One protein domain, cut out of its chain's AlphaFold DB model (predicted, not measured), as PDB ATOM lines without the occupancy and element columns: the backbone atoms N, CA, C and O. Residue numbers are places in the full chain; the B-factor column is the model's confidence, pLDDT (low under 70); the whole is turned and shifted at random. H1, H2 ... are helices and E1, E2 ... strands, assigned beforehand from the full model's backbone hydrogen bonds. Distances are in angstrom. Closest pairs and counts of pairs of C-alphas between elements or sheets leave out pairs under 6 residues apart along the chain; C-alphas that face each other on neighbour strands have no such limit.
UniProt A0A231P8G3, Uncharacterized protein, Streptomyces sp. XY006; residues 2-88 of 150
ATOM      1  N   SER A   2     207.712 189.537 159.144       94.81
ATOM      2  CA  SER A   2     208.474 189.871 157.933       94.81
ATOM      3  C   SER A   2     208.824 191.355 157.945       94.81
ATOM      4  O   SER A   2     207.993 192.178 158.327       94.81
ATOM      5  N   LEU A   3     210.055 191.689 157.559       95.75
ATOM      6  CA  LEU A   3     210.592 193.042 157.631       95.75
ATOM      7  C   LEU A   3     211.387 193.353 156.365       95.75
ATOM      8  O   LEU A   3     212.303 192.611 156.009       95.75
ATOM      9  N   SER A   4     211.074 194.464 155.704       96.31
ATOM     10  CA  SER A   4     211.836 194.947 154.555       96.31
ATOM     11  C   SER A   4     211.967 196.468 154.574       96.31
ATOM     12  O   SER A   4     211.083 197.194 155.030       96.31
ATOM     13  N   PHE A   5     213.106 196.953 154.084       95.75
ATOM     14  CA  PHE A   5     213.391 198.374 153.939       95.75
ATOM     15  C   PHE A   5     214.022 198.621 152.580       95.75
ATOM     16  O   PHE A   5     214.958 197.924 152.190       95.75
ATOM     17  N   GLN A   6     213.571 199.669 151.902       96.12
ATOM     18  CA  GLN A   6     214.301 200.254 150.789       96.12
ATOM     19  C   GLN A   6     214.861 201.591 151.238       96.12
ATOM     20  O   GLN A   6     214.145 202.455 151.754       96.12
ATOM     21  N   LEU A   7     216.163 201.754 151.055       94.75
ATOM     22  CA  LEU A   7     216.893 202.946 151.449       94.75
ATOM     23  C   LEU A   7     217.377 203.670 150.194       94.75
ATOM     24  O   LEU A   7     217.751 203.041 149.209       94.75
ATOM     25  N   ARG A   8     217.392 204.997 150.247       93.69
ATOM     26  CA  ARG A   8     218.006 205.860 149.233       93.69
ATOM     27  C   ARG A   8     218.761 206.983 149.924       93.69
ATOM     28  O   ARG A   8     218.516 207.248 151.099       93.69
ATOM     29  N   LEU A   9     219.662 207.651 149.216       92.38
ATOM     30  CA  LEU A   9     220.142 208.947 149.687       92.38
ATOM     31  C   LEU A   9     218.997 209.962 149.630       92.38
ATOM     32  O   LEU A   9     218.091 209.844 148.799       92.38
ATOM     33  N   ASP A  10     219.003 210.922 150.547       86.25
ATOM     34  CA  ASP A  10     218.089 212.051 150.487       86.25
ATOM     35  C   ASP A  10     218.362 212.937 149.267       86.25
ATOM     36  O   ASP A  10     219.300 212.716 148.505       86.25
ATOM     37  N   ASP A  11     217.493 213.921 149.055       81.00
ATOM     38  CA  ASP A  11     217.485 214.732 147.832       81.00
ATOM     39  C   ASP A  11     218.789 215.549 147.667       81.00
ATOM     40  O   ASP A  11     219.187 215.870 146.553       81.00
ATOM     41  N   GLU A  12     219.491 215.804 148.777       83.44
ATOM     42  CA  GLU A  12     220.800 216.471 148.866       83.44
ATOM     43  C   GLU A  12     221.992 215.491 148.786       83.44
ATOM     44  O   GLU A  12     223.147 215.906 148.882       83.44
ATOM     45  N   GLY A  13     221.747 214.181 148.678       84.12
ATOM     46  CA  GLY A  13     222.789 213.153 148.602       84.12
ATOM     47  C   GLY A  13     223.598 212.945 149.890       84.12
ATOM     48  O   GLY A  13     224.612 212.252 149.871       84.12
ATOM     49  N   SER A  14     223.181 213.542 151.006       87.44
ATOM     50  CA  SER A  14     224.004 213.695 152.213       87.44
ATOM     51  C   SER A  14     223.657 212.693 153.315       87.44
ATOM     52  O   SER A  14     224.473 212.428 154.198       87.44
ATOM     53  N   PHE A  15     222.450 212.123 153.292       85.31
ATOM     54  CA  PHE A  15     221.979 211.220 154.341       85.31
ATOM     55  C   PHE A  15     221.229 210.026 153.768       85.31
ATOM     56  O   PHE A  15     220.355 210.173 152.917       85.31
ATOM     57  N   LEU A  16     221.495 208.838 154.309       90.31
ATOM     58  CA  LEU A  16     220.689 207.660 154.017       90.31
ATOM     59  C   LEU A  16     219.297 207.817 154.637       90.31
ATOM     60  O   LEU A  16     219.149 208.153 155.814       90.31
ATOM     61  N   THR A  17     218.263 207.561 153.848       90.88
ATOM     62  CA  THR A  17     216.876 207.702 154.264       90.88
ATOM     63  C   THR A  17     216.031 206.521 153.804       90.88
ATOM     64  O   THR A  17     216.219 205.977 152.722       90.88
ATOM     65  N   VAL A  18     215.032 206.162 154.612       92.56
ATOM     66  CA  VAL A  18     214.035 205.151 154.237       92.56
ATOM     67  C   VAL A  18     213.161 205.704 153.111       92.56
ATOM     68  O   VAL A  18     212.511 206.738 153.298       92.56
ATOM     69  N   HIS A  19     213.175 205.048 151.953       93.19
ATOM     70  CA  HIS A  19     212.246 205.287 150.850       93.19
ATOM     71  C   HIS A  19     210.929 204.554 151.102       93.19
ATOM     72  O   HIS A  19     209.877 205.185 151.081       93.19
ATOM     73  N   SER A  20     211.009 203.271 151.450       94.44
ATOM     74  CA  SER A  20     209.863 202.470 151.863       94.44
ATOM     75  C   SER A  20     210.245 201.486 152.968       94.44
ATOM     76  O   SER A  20     211.418 201.130 153.128       94.44
ATOM     77  N   SER A  21     209.268 201.087 153.774       95.12
ATOM     78  CA  SER A  21     209.423 200.012 154.748       95.12
ATOM     79  C   SER A  21     208.126 199.249 154.924       95.12
ATOM     80  O   SER A  21     207.069 199.871 154.992       95.12
ATOM     81  N   TYR A  22     208.249 197.940 155.093       95.94
ATOM     82  CA  TYR A  22     207.150 197.030 155.375       95.94
ATOM     83  C   TYR A  22     207.500 196.196 156.603       95.94
ATOM     84  O   TYR A  22     208.577 195.599 156.670       95.94
ATOM     85  N   CYS A  23     206.601 196.171 157.582       97.31
ATOM     86  CA  CYS A  23     206.721 195.346 158.778       97.31
ATOM     87  C   CYS A  23     205.403 194.618 159.017       97.31
ATOM     88  O   CYS A  23     204.419 195.243 159.407       97.31
ATOM     89  N   ALA A  24     205.388 193.304 158.812       97.38
ATOM     90  CA  ALA A  24     204.189 192.486 158.919       97.38
ATOM     91  C   ALA A  24     204.296 191.410 159.992       97.38
ATOM     92  O   ALA A  24     205.316 190.720 160.130       97.38
ATOM     93  N   ILE A  25     203.209 191.251 160.737       97.44
ATOM     94  CA  ILE A  25     203.061 190.269 161.801       97.44
ATOM     95  C   ILE A  25     202.164 189.154 161.274       97.44
ATOM     96  O   ILE A  25     201.089 189.414 160.743       97.44
ATOM     97  N   PHE A  26     202.613 187.914 161.438       96.94
ATOM     98  CA  PHE A  26     201.910 186.713 160.994       96.94
ATOM     99  C   PHE A  26     201.706 185.786 162.186       96.94
ATOM    100  O   PHE A  26     202.566 185.735 163.069       96.94
ATOM    101  N   ALA A  27     200.582 185.074 162.199       95.06
ATOM    102  CA  ALA A  27     200.241 184.107 163.241       95.06
ATOM    103  C   ALA A  27     200.959 182.757 163.065       95.06
ATOM    104  O   ALA A  27     201.022 181.962 164.000       95.06
ATOM    105  N   ASP A  28     201.502 182.495 161.878       94.06
ATOM    106  CA  ASP A  28     202.174 181.250 161.520       94.06
ATOM    107  C   ASP A  28     203.603 181.489 161.005       94.06
ATOM    108  O   ASP A  28     203.994 182.596 160.623       94.06
ATOM    109  N   GLN A  29     204.399 180.418 160.993       90.00
ATOM    110  CA  GLN A  29     205.786 180.452 160.520       90.00
ATOM    111  C   GLN A  29     205.905 180.527 158.989       90.00
ATOM    112  O   GLN A  29     206.934 180.984 158.495       90.00
ATOM    113  N   GLY A  30     204.880 180.089 158.252       94.00
ATOM    114  CA  GLY A  30     204.827 180.116 156.788       94.00
ATOM    115  C   GLY A  30     204.538 181.502 156.206       94.00
ATOM    116  O   GLY A  30     204.713 181.700 155.006       94.00
ATOM    117  N   LEU A  31     204.181 182.472 157.055       93.00
ATOM    118  CA  LEU A  31     203.797 183.833 156.674       93.00
ATOM    119  C   LEU A  31     202.524 183.872 155.811       93.00
ATOM    120  O   LEU A  31     202.393 184.711 154.921       93.00
ATOM    121  N   GLU A  32     201.577 182.974 156.077       93.44
ATOM    122  CA  GLU A  32     200.328 182.872 155.311       93.44
ATOM    123  C   GLU A  32     199.173 183.641 155.975       93.44
ATOM    124  O   GLU A  32     198.342 184.256 155.307       93.44
ATOM    125  N   SER A  33     199.145 183.660 157.306       94.81
ATOM    126  CA  SER A  33     198.096 184.249 158.140       94.81
ATOM    127  C   SER A  33     198.561 185.585 158.715       94.81
ATOM    128  O   SER A  33     198.982 185.681 159.871       94.81
ATOM    129  N   CYS A  34     198.519 186.630 157.888       96.44
ATOM    130  CA  CYS A  34     198.849 187.992 158.313       96.44
ATOM    131  C   CYS A  34     197.836 188.485 159.359       96.44
ATOM    132  O   CYS A  34     196.635 188.305 159.182       96.44
ATOM    133  N   LEU A  35     198.316 189.108 160.437       96.06
ATOM    134  CA  LEU A  35     197.498 189.763 161.463       96.06
ATOM    135  C   LEU A  35     197.358 191.254 161.162       96.06
ATOM    136  O   LEU A  35     196.261 191.810 161.129       96.06
ATOM    137  N   CYS A  36     198.486 191.909 160.924       97.25
ATOM    138  CA  CYS A  36     198.547 193.299 160.515       97.25
ATOM    139  C   CYS A  36     199.912 193.608 159.907       97.25
ATOM    140  O   CYS A  36     200.893 192.886 160.123       97.25
ATOM    141  N   HIS A  37     199.981 194.705 159.164       96.81
ATOM    142  CA  HIS A  37     201.251 195.243 158.707       96.81
ATOM    143  C   HIS A  37     201.292 196.762 158.758       96.81
ATOM    144  O   HIS A  37     200.287 197.446 158.564       96.81
ATOM    145  N   PHE A  38     202.490 197.259 159.039       96.06
ATOM    146  CA  PHE A  38     202.848 198.662 159.045       96.06
ATOM    147  C   PHE A  38     203.621 198.960 157.776       96.06
ATOM    148  O   PHE A  38     204.680 198.376 157.525       96.06
ATOM    149  N   ASP A  39     203.106 199.911 157.017       94.75
ATOM    150  CA  ASP A  39     203.695 200.351 155.771       94.75
ATOM    151  C   ASP A  39     204.130 201.793 155.864       94.75
ATOM    152  O   ASP A  39     203.492 202.648 156.490       94.75
ATOM    153  N   TYR A  40     205.222 202.071 155.172       94.56
ATOM    154  CA  TYR A  40     205.642 203.417 154.876       94.56
ATOM    155  C   TYR A  40     206.192 203.492 153.464       94.56
ATOM    156  O   TYR A  40     207.018 202.681 153.060       94.56
ATOM    157  N   GLU A  41     205.782 204.525 152.746       93.12
ATOM    158  CA  GLU A  41     206.304 204.878 151.439       93.12
ATOM    159  C   GLU A  41     206.417 206.395 151.342       93.12
ATOM    160  O   GLU A  41     205.503 207.151 151.682       93.12
ATOM    161  N   ARG A  42     207.602 206.853 150.948       88.44
ATOM    162  CA  ARG A  42     207.980 208.265 150.990       88.44
ATOM    163  C   ARG A  42     207.265 209.114 149.953       88.44
ATOM    164  O   ARG A  42     206.979 210.272 150.250       88.44
ATOM    165  N   GLU A  43     207.071 208.557 148.769       83.50
ATOM    166  CA  GLU A  43     206.549 209.225 147.580       83.50
ATOM    167  C   GLU A  43     205.249 208.521 147.213       83.50
ATOM    168  O   GLU A  43     205.245 207.525 146.496       83.50
ATOM    169  N   LYS A  44     204.152 208.979 147.823       79.00
ATOM    170  CA  LYS A  44     202.844 208.353 147.672       79.00
ATOM    171  C   LYS A  44     201.758 209.401 147.492       79.00
ATOM    172  O   LYS A  44     201.603 210.272 148.343       79.00
ATOM    173  N   ASP A  45     200.991 209.264 146.413       64.00
ATOM    174  CA  ASP A  45     200.080 210.320 145.949       64.00
ATOM    175  C   ASP A  45     198.626 210.155 146.416       64.00
ATOM    176  O   ASP A  45     197.871 211.124 146.437       64.00
ATOM    177  N   ARG A  46     198.188 208.935 146.766       62.72
ATOM    178  CA  ARG A  46     196.752 208.622 146.960       62.72
ATOM    179  C   ARG A  46     196.280 208.449 148.407       62.72
ATOM    180  O   ARG A  46     195.089 208.596 148.655       62.72
ATOM    181  N   TYR A  47     197.155 208.088 149.343       68.56
ATOM    182  CA  TYR A  47     196.798 207.815 150.744       68.56
ATOM    183  C   TYR A  47     197.970 208.109 151.681       68.56
ATOM    184  O   TYR A  47     199.048 208.495 151.229       68.56
ATOM    185  N   THR A  48     197.769 207.971 152.995       82.50
ATOM    186  CA  THR A  48     198.784 208.362 153.976       82.50
ATOM    187  C   THR A  48     200.091 207.603 153.777       82.50
ATOM    188  O   THR A  48     200.135 206.373 153.749       82.50
ATOM    189  N   SER A  49     201.180 208.375 153.678       90.19
ATOM    190  CA  SER A  49     202.545 207.868 153.472       90.19
ATOM    191  C   SER A  49     202.957 206.798 154.476       90.19
ATOM    192  O   SER A  49     203.785 205.966 154.142       90.19
ATOM    193  N   ALA A  50     202.382 206.799 155.679       94.06
ATOM    194  CA  ALA A  50     202.488 205.707 156.632       94.06
ATOM    195  C   ALA A  50     201.096 205.296 157.126       94.06
ATOM    196  O   ALA A  50     200.245 206.159 157.381       94.06
ATOM    197  N   HIS A  51     200.869 203.996 157.256       94.88
ATOM    198  CA  HIS A  51     199.594 203.428 157.685       94.88
ATOM    199  C   HIS A  51     199.784 202.032 158.275       94.88
ATOM    200  O   HIS A  51     200.834 201.407 158.117       94.88
ATOM    201  N   VAL A  52     198.745 201.562 158.954       95.81
ATOM    202  CA  VAL A  52     198.591 200.171 159.365       95.81
ATOM    203  C   VAL A  52     197.365 199.580 158.676       95.81
ATOM    204  O   VAL A  52     196.343 200.252 158.515       95.81
ATOM    205  N   GLN A  53     197.476 198.326 158.264       95.81
ATOM    206  CA  GLN A  53     196.367 197.517 157.769       95.81
ATOM    207  C   GLN A  53     196.219 196.301 158.671       95.81
ATOM    208  O   GLN A  53     197.212 195.689 159.064       95.81
ATOM    209  N   VAL A  54     194.978 195.969 159.016       96.62
ATOM    210  CA  VAL A  54     194.645 194.862 159.918       96.62
ATOM    211  C   VAL A  54     193.845 193.830 159.143       96.62
ATOM    212  O   VAL A  54     192.927 194.175 158.402       96.62
ATOM    213  N   TYR A  55     194.191 192.564 159.316       95.75
ATOM    214  CA  TYR A  55     193.513 191.444 158.684       95.75
ATOM    215  C   TYR A  55     192.471 190.900 159.647       95.75
ATOM    216  O   TYR A  55     192.708 190.759 160.846       95.75
ATOM    217  N   GLY A  56     191.295 190.604 159.113       93.12
ATOM    218  CA  GLY A  56     190.186 190.091 159.894       93.12
ATOM    219  C   GLY A  56     188.848 190.419 159.260       93.12
ATOM    220  O   GLY A  56     188.762 191.079 158.220       93.12
ATOM    221  N   THR A  57     187.795 189.950 159.911       92.69
ATOM    222  CA  THR A  57     186.411 190.241 159.545       92.69
ATOM    223  C   THR A  57     185.834 191.280 160.496       92.69
ATOM    224  O   THR A  57     186.222 191.385 161.659       92.69
ATOM    225  N   SER A  58     184.910 192.091 159.991       92.31
ATOM    226  CA  SER A  58     184.213 193.092 160.793       92.31
ATOM    227  C   SER A  58     182.783 193.205 160.284       92.31
ATOM    228  O   SER A  58     182.560 193.846 159.255       92.31
ATOM    229  N   PRO A  59     181.797 192.631 161.000       91.81
ATOM    230  CA  PRO A  59     180.392 192.731 160.609       91.81
ATOM    231  C   PRO A  59     179.917 194.181 160.463       91.81
ATOM    232  O   PRO A  59     179.094 194.486 159.606       91.81
ATOM    233  N   ALA A  60     180.468 195.098 161.266       92.00
ATOM    234  CA  ALA A  60     180.160 196.522 161.176       92.00
ATOM    235  C   ALA A  60     180.686 197.146 159.873       92.00
ATOM    236  O   ALA A  60     179.968 197.900 159.223       92.00
ATOM    237  N   LEU A  61     181.915 196.810 159.465       90.50
ATOM    238  CA  LEU A  61     182.464 197.262 158.183       90.50
ATOM    239  C   LEU A  61     181.707 196.639 157.004       90.50
ATOM    240  O   LEU A  61     181.416 197.318 156.023       90.50
ATOM    241  N   GLU A  62     181.354 195.360 157.112       88.75
ATOM    242  CA  GLU A  62     180.556 194.660 156.108       88.75
ATOM    243  C   GLU A  62     179.176 195.301 155.931       88.75
ATOM    244  O   GLU A  62     178.743 195.482 154.796       88.75
ATOM    245  N   ALA A  63     178.524 195.710 157.023       89.62
ATOM    246  CA  ALA A  63     177.243 196.414 156.991       89.62
ATOM    247  C   ALA A  63     177.334 197.830 156.392       89.62
ATOM    248  O   ALA A  63     176.345 198.327 155.857       89.62
ATOM    249  N   LEU A  64     178.502 198.478 156.471       88.69
ATOM    250  CA  LEU A  64     178.750 199.777 155.838       88.69
ATOM    251  C   LEU A  64     178.960 199.674 154.322       88.69
ATOM    252  O   LEU A  64     178.770 200.665 153.618       88.69
ATOM    253  N   ASN A  65     179.357 198.508 153.808       87.06
ATOM    254  CA  ASN A  65     179.486 198.314 152.369       87.06
ATOM    255  C   ASN A  65     178.091 198.296 151.721       87.06
ATOM    256  O   ASN A  65     177.240 197.469 152.056       87.06
ATOM    257  N   GLY A  66     177.858 199.201 150.768       79.75
ATOM    258  CA  GLY A  66     176.641 199.201 149.957       79.75
ATOM    259  C   GLY A  66     176.509 197.936 149.098       79.75
ATOM    260  O   GLY A  66     177.486 197.228 148.855       79.75
ATOM    261  N   LYS A  67     175.299 197.656 148.592       75.50
ATOM    262  CA  LYS A  67     175.049 196.494 147.711       75.50
ATOM    263  C   LYS A  67     175.898 196.508 146.433       75.50
ATOM    264  O   LYS A  67     176.271 195.436 145.968       75.50
ATOM    265  N   ASP A  68     176.210 197.700 145.929       79.62
ATOM    266  CA  ASP A  68     176.965 197.915 144.689       79.62
ATOM    267  C   ASP A  68     178.423 198.351 144.934       79.62
ATOM    268  O   ASP A  68     179.172 198.585 143.984       79.62
ATOM    269  N   ASP A  69     178.853 198.453 146.198       76.06
ATOM    270  CA  ASP A  69     180.235 198.803 146.532       76.06
ATOM    271  C   ASP A  69     181.165 197.609 146.268       76.06
ATOM    272  O   ASP A  69     180.837 196.449 146.543       76.06
ATOM    273  N   GLN A  70     182.399 197.891 145.832       73.75
ATOM    274  CA  GLN A  70     183.488 196.939 146.042       73.75
ATOM    275  C   GLN A  70     183.628 196.739 147.551       73.75
ATOM    276  O   GLN A  70     184.123 197.627 148.245       73.75
ATOM    277  N   LYS A  71     183.142 195.597 148.050       78.38
ATOM    278  CA  LYS A  71     183.125 195.250 149.474       78.38
ATOM    279  C   LYS A  71     184.504 195.490 150.084       78.38
ATOM    280  O   LYS A  71     185.432 194.717 149.849       78.38
ATOM    281  N   ARG A  72     184.643 196.571 150.853       85.56
ATOM    282  CA  ARG A  72     185.884 196.905 151.546       85.56
ATOM    283  C   ARG A  72     186.072 195.884 152.659       85.56
ATOM    284  O   ARG A  72     185.246 195.809 153.568       85.56
ATOM    285  N   THR A  73     187.128 195.092 152.567       90.19
ATOM    286  CA  THR A  73     187.591 194.238 153.661       90.19
ATOM    287  C   THR A  73     188.490 195.047 154.596       90.19
ATOM    288  O   THR A  73     188.990 196.113 154.222       90.19
ATOM    289  N   LEU A  74     188.673 194.573 155.832       93.00
ATOM    290  CA  LEU A  74     189.413 195.316 156.856       93.00
ATOM    291  C   LEU A  74     190.862 195.602 156.425       93.00
ATOM    292  O   LEU A  74     191.355 196.711 156.622       93.00
ATOM    293  N   ASP A  75     191.487 194.658 155.720       92.38
ATOM    294  CA  ASP A  75     192.849 194.775 155.191       92.38
ATOM    295  C   ASP A  75     192.979 195.828 154.081       92.38
ATOM    296  O   ASP A  75     194.087 196.226 153.741       92.38
ATOM    297  N   LYS A  76     191.875 196.327 153.511       91.56
ATOM    298  CA  LYS A  76     191.897 197.426 152.526       91.56
ATOM    299  C   LYS A  76     191.823 198.807 153.168       91.56
ATOM    300  O   LYS A  76     192.017 199.809 152.473       91.56
ATOM    301  N   LEU A  77     191.567 198.887 154.472       91.50
ATOM    302  CA  LEU A  77     191.557 200.152 155.196       91.50
ATOM    303  C   LEU A  77     192.979 200.541 155.598       91.50
ATOM    304  O   LEU A  77     193.606 199.895 156.430       91.50
ATOM    305  N   HIS A  78     193.466 201.636 155.024       92.88
ATOM    306  CA  HIS A  78     194.779 202.191 155.336       92.88
ATOM    307  C   HIS A  78     194.620 203.133 156.529       92.88
ATOM    308  O   HIS A  78     194.368 204.327 156.354       92.88
ATOM    309  N   ILE A  79     194.694 202.587 157.743       93.62
ATOM    310  CA  ILE A  79     194.519 203.378 158.961       93.62
ATOM    311  C   ILE A  79     195.754 204.273 159.109       93.62
ATOM    312  O   ILE A  79     196.869 203.755 159.238       93.62
ATOM    313  N   PRO A  80     195.601 205.605 159.053       93.19
ATOM    314  CA  PRO A  80     196.737 206.506 159.050       93.19
ATOM    315  C   PRO A  80     197.455 206.479 160.396       93.19
ATOM    316  O   PRO A  80     196.834 206.431 161.455       93.19
ATOM    317  N   VAL A  81     198.780 206.564 160.343       91.69
ATOM    318  CA  VAL A  81     199.619 206.779 161.530       91.69
ATOM    319  C   VAL A  81     200.289 208.155 161.447       91.69
ATOM    320  O   VAL A  81     199.981 208.939 160.550       91.69
ATOM    321  N   GLY A  82     201.248 208.458 162.329       85.31
ATOM    322  CA  GLY A  82     201.959 209.747 162.390       85.31
ATOM    323  C   GLY A  82     202.817 210.128 161.160       85.31
ATOM    324  O   GLY A  82     203.711 210.974 161.237       85.31
ATOM    325  N   GLY A  83     202.572 209.512 160.003       86.88
ATOM    326  CA  GLY A  83     203.158 209.873 158.721       86.88
ATOM    327  C   GLY A  83     204.671 209.681 158.660       86.88
ATOM    328  O   GLY A  83     205.282 208.940 159.426       86.88
ATOM    329  N   LYS A  84     205.309 210.390 157.730       86.31
ATOM    330  CA  LYS A  84     206.739 210.243 157.425       86.31
ATOM    331  C   LYS A  84     207.674 210.323 158.638       86.31
ATOM    332  O   LYS A  84     208.706 209.655 158.625       86.31
ATOM    333  N   ARG A  85     207.363 211.136 159.652       86.69
ATOM    334  CA  ARG A  85     208.264 211.408 160.791       86.69
ATOM    335  C   ARG A  85     207.789 210.838 162.123       86.69
ATOM    336  O   ARG A  85     208.642 210.540 162.951       86.69
ATOM    337  N   PHE A  86     206.485 210.639 162.302       85.62
ATOM    338  CA  PHE A  86     205.902 210.131 163.547       85.62
ATOM    339  C   PHE A  86     205.244 208.752 163.370       85.62
ATOM    340  O   PHE A  86     204.422 208.346 164.186       85.62
ATOM    341  N   ARG A  87     205.577 208.019 162.297       91.44
ATOM    342  CA  ARG A  87     205.204 206.602 162.158       91.44
ATOM    343  C   ARG A  87     205.858 205.735 163.243       91.44
ATOM    344  O   ARG A  87     206.981 206.071 163.646       91.44
ATOM    345  N   PRO A  88     205.222 204.605 163.612       93.50
ATOM    346  CA  PRO A  88     205.826 203.601 164.476       93.50
ATOM    347  C   PRO A  88     207.216 203.184 163.988       93.50
ATOM    348  O   PRO A  88     207.439 202.993 162.786       93.50
TER     349      PRO A  88
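This is residues 2 to 88 of the 150 residues of an uncharacterized protein of Streptomyces sp. XY006 (UniProt A0A231P8G3). One slanting sheet of four antiparallel strands is extended at its E4 side by a loop-rich arm that runs out to the small helix H1, then folds back along E4 and ends with the short helix H2 over one face of the sheet. The link between E1 and E2 and the arm beyond E4 lie at opposite ends of the long axis. The printed part has 87 residues, with four named strands followed by two named helices, in the order E1 E2 E3 E4 H1 H2; the sheet's order is E1 - E2 - E3 - E4. The class is mixed, helices and strands, with 42 residues, under half, in named elements. The whole is loose, with a radius of gyration of the C-alphas of 15.7 A, and elongated, spanning 51 by 33 by 19 A.

E1, residues 2 to 9, begins with C-alpha 2 at (208.474, 189.871, 157.933) and is 23.8 A long. E2, residues 16 to 26, is the longest strand at 29.0 A and bends by 61 degrees at residue 19. E3, residues 34 to 41, is 19.7 A long, and E4, residues 50 to 54, is 13.8 A long. H1, residues 59 to 64, begins with C-alpha 59 at (180.392, 192.731, 160.609) and measures 8.7 A. H2, residues 83 to 86, measures 5.6 A and ends with C-alpha 86 at (205.902, 210.131, 163.547).

The four strands form a meander, each strand the antiparallel neighbour of the one before, and each successive pair is a hairpin. E1 and E2 stand at 172 degrees, with N 4 and O 22 within hydrogen-bond range at 2.9 A. E2 and E3 stand at 170 degrees, with N 21 and O 40 at 2.8 A. E3 and E4 stand at 167 degrees, with N 37 and O 53 at 2.9 A. E1 and E4 are the edge strands. Residues 51 to 52 of E4 also pair antiparallel with residues 79 to 80. H2 is on the sheet at a height of 8.4 A, only just over E3, on which 3 of its 4 C-alphas fall; the closest C-alphas of E4 and H2 are those of Ala 50 and Gly 83, 4.7 A apart. H1 is not on the sheet, and H1 and H2 are apart. In H1 every O i to N i+4 pair is within hydrogen-bond range; H2 is too short for such a pair.

The two C-alphas farthest apart are those of Ser 14 and Lys 67, at 52.1 A. The printed part has no cut. The link from E4 to H1 is tight, and the link from H1 to H2, residues 65 to 82, is long. The mean pLDDT of the printed part is 89.9, and residues 45 to 47 are under 70.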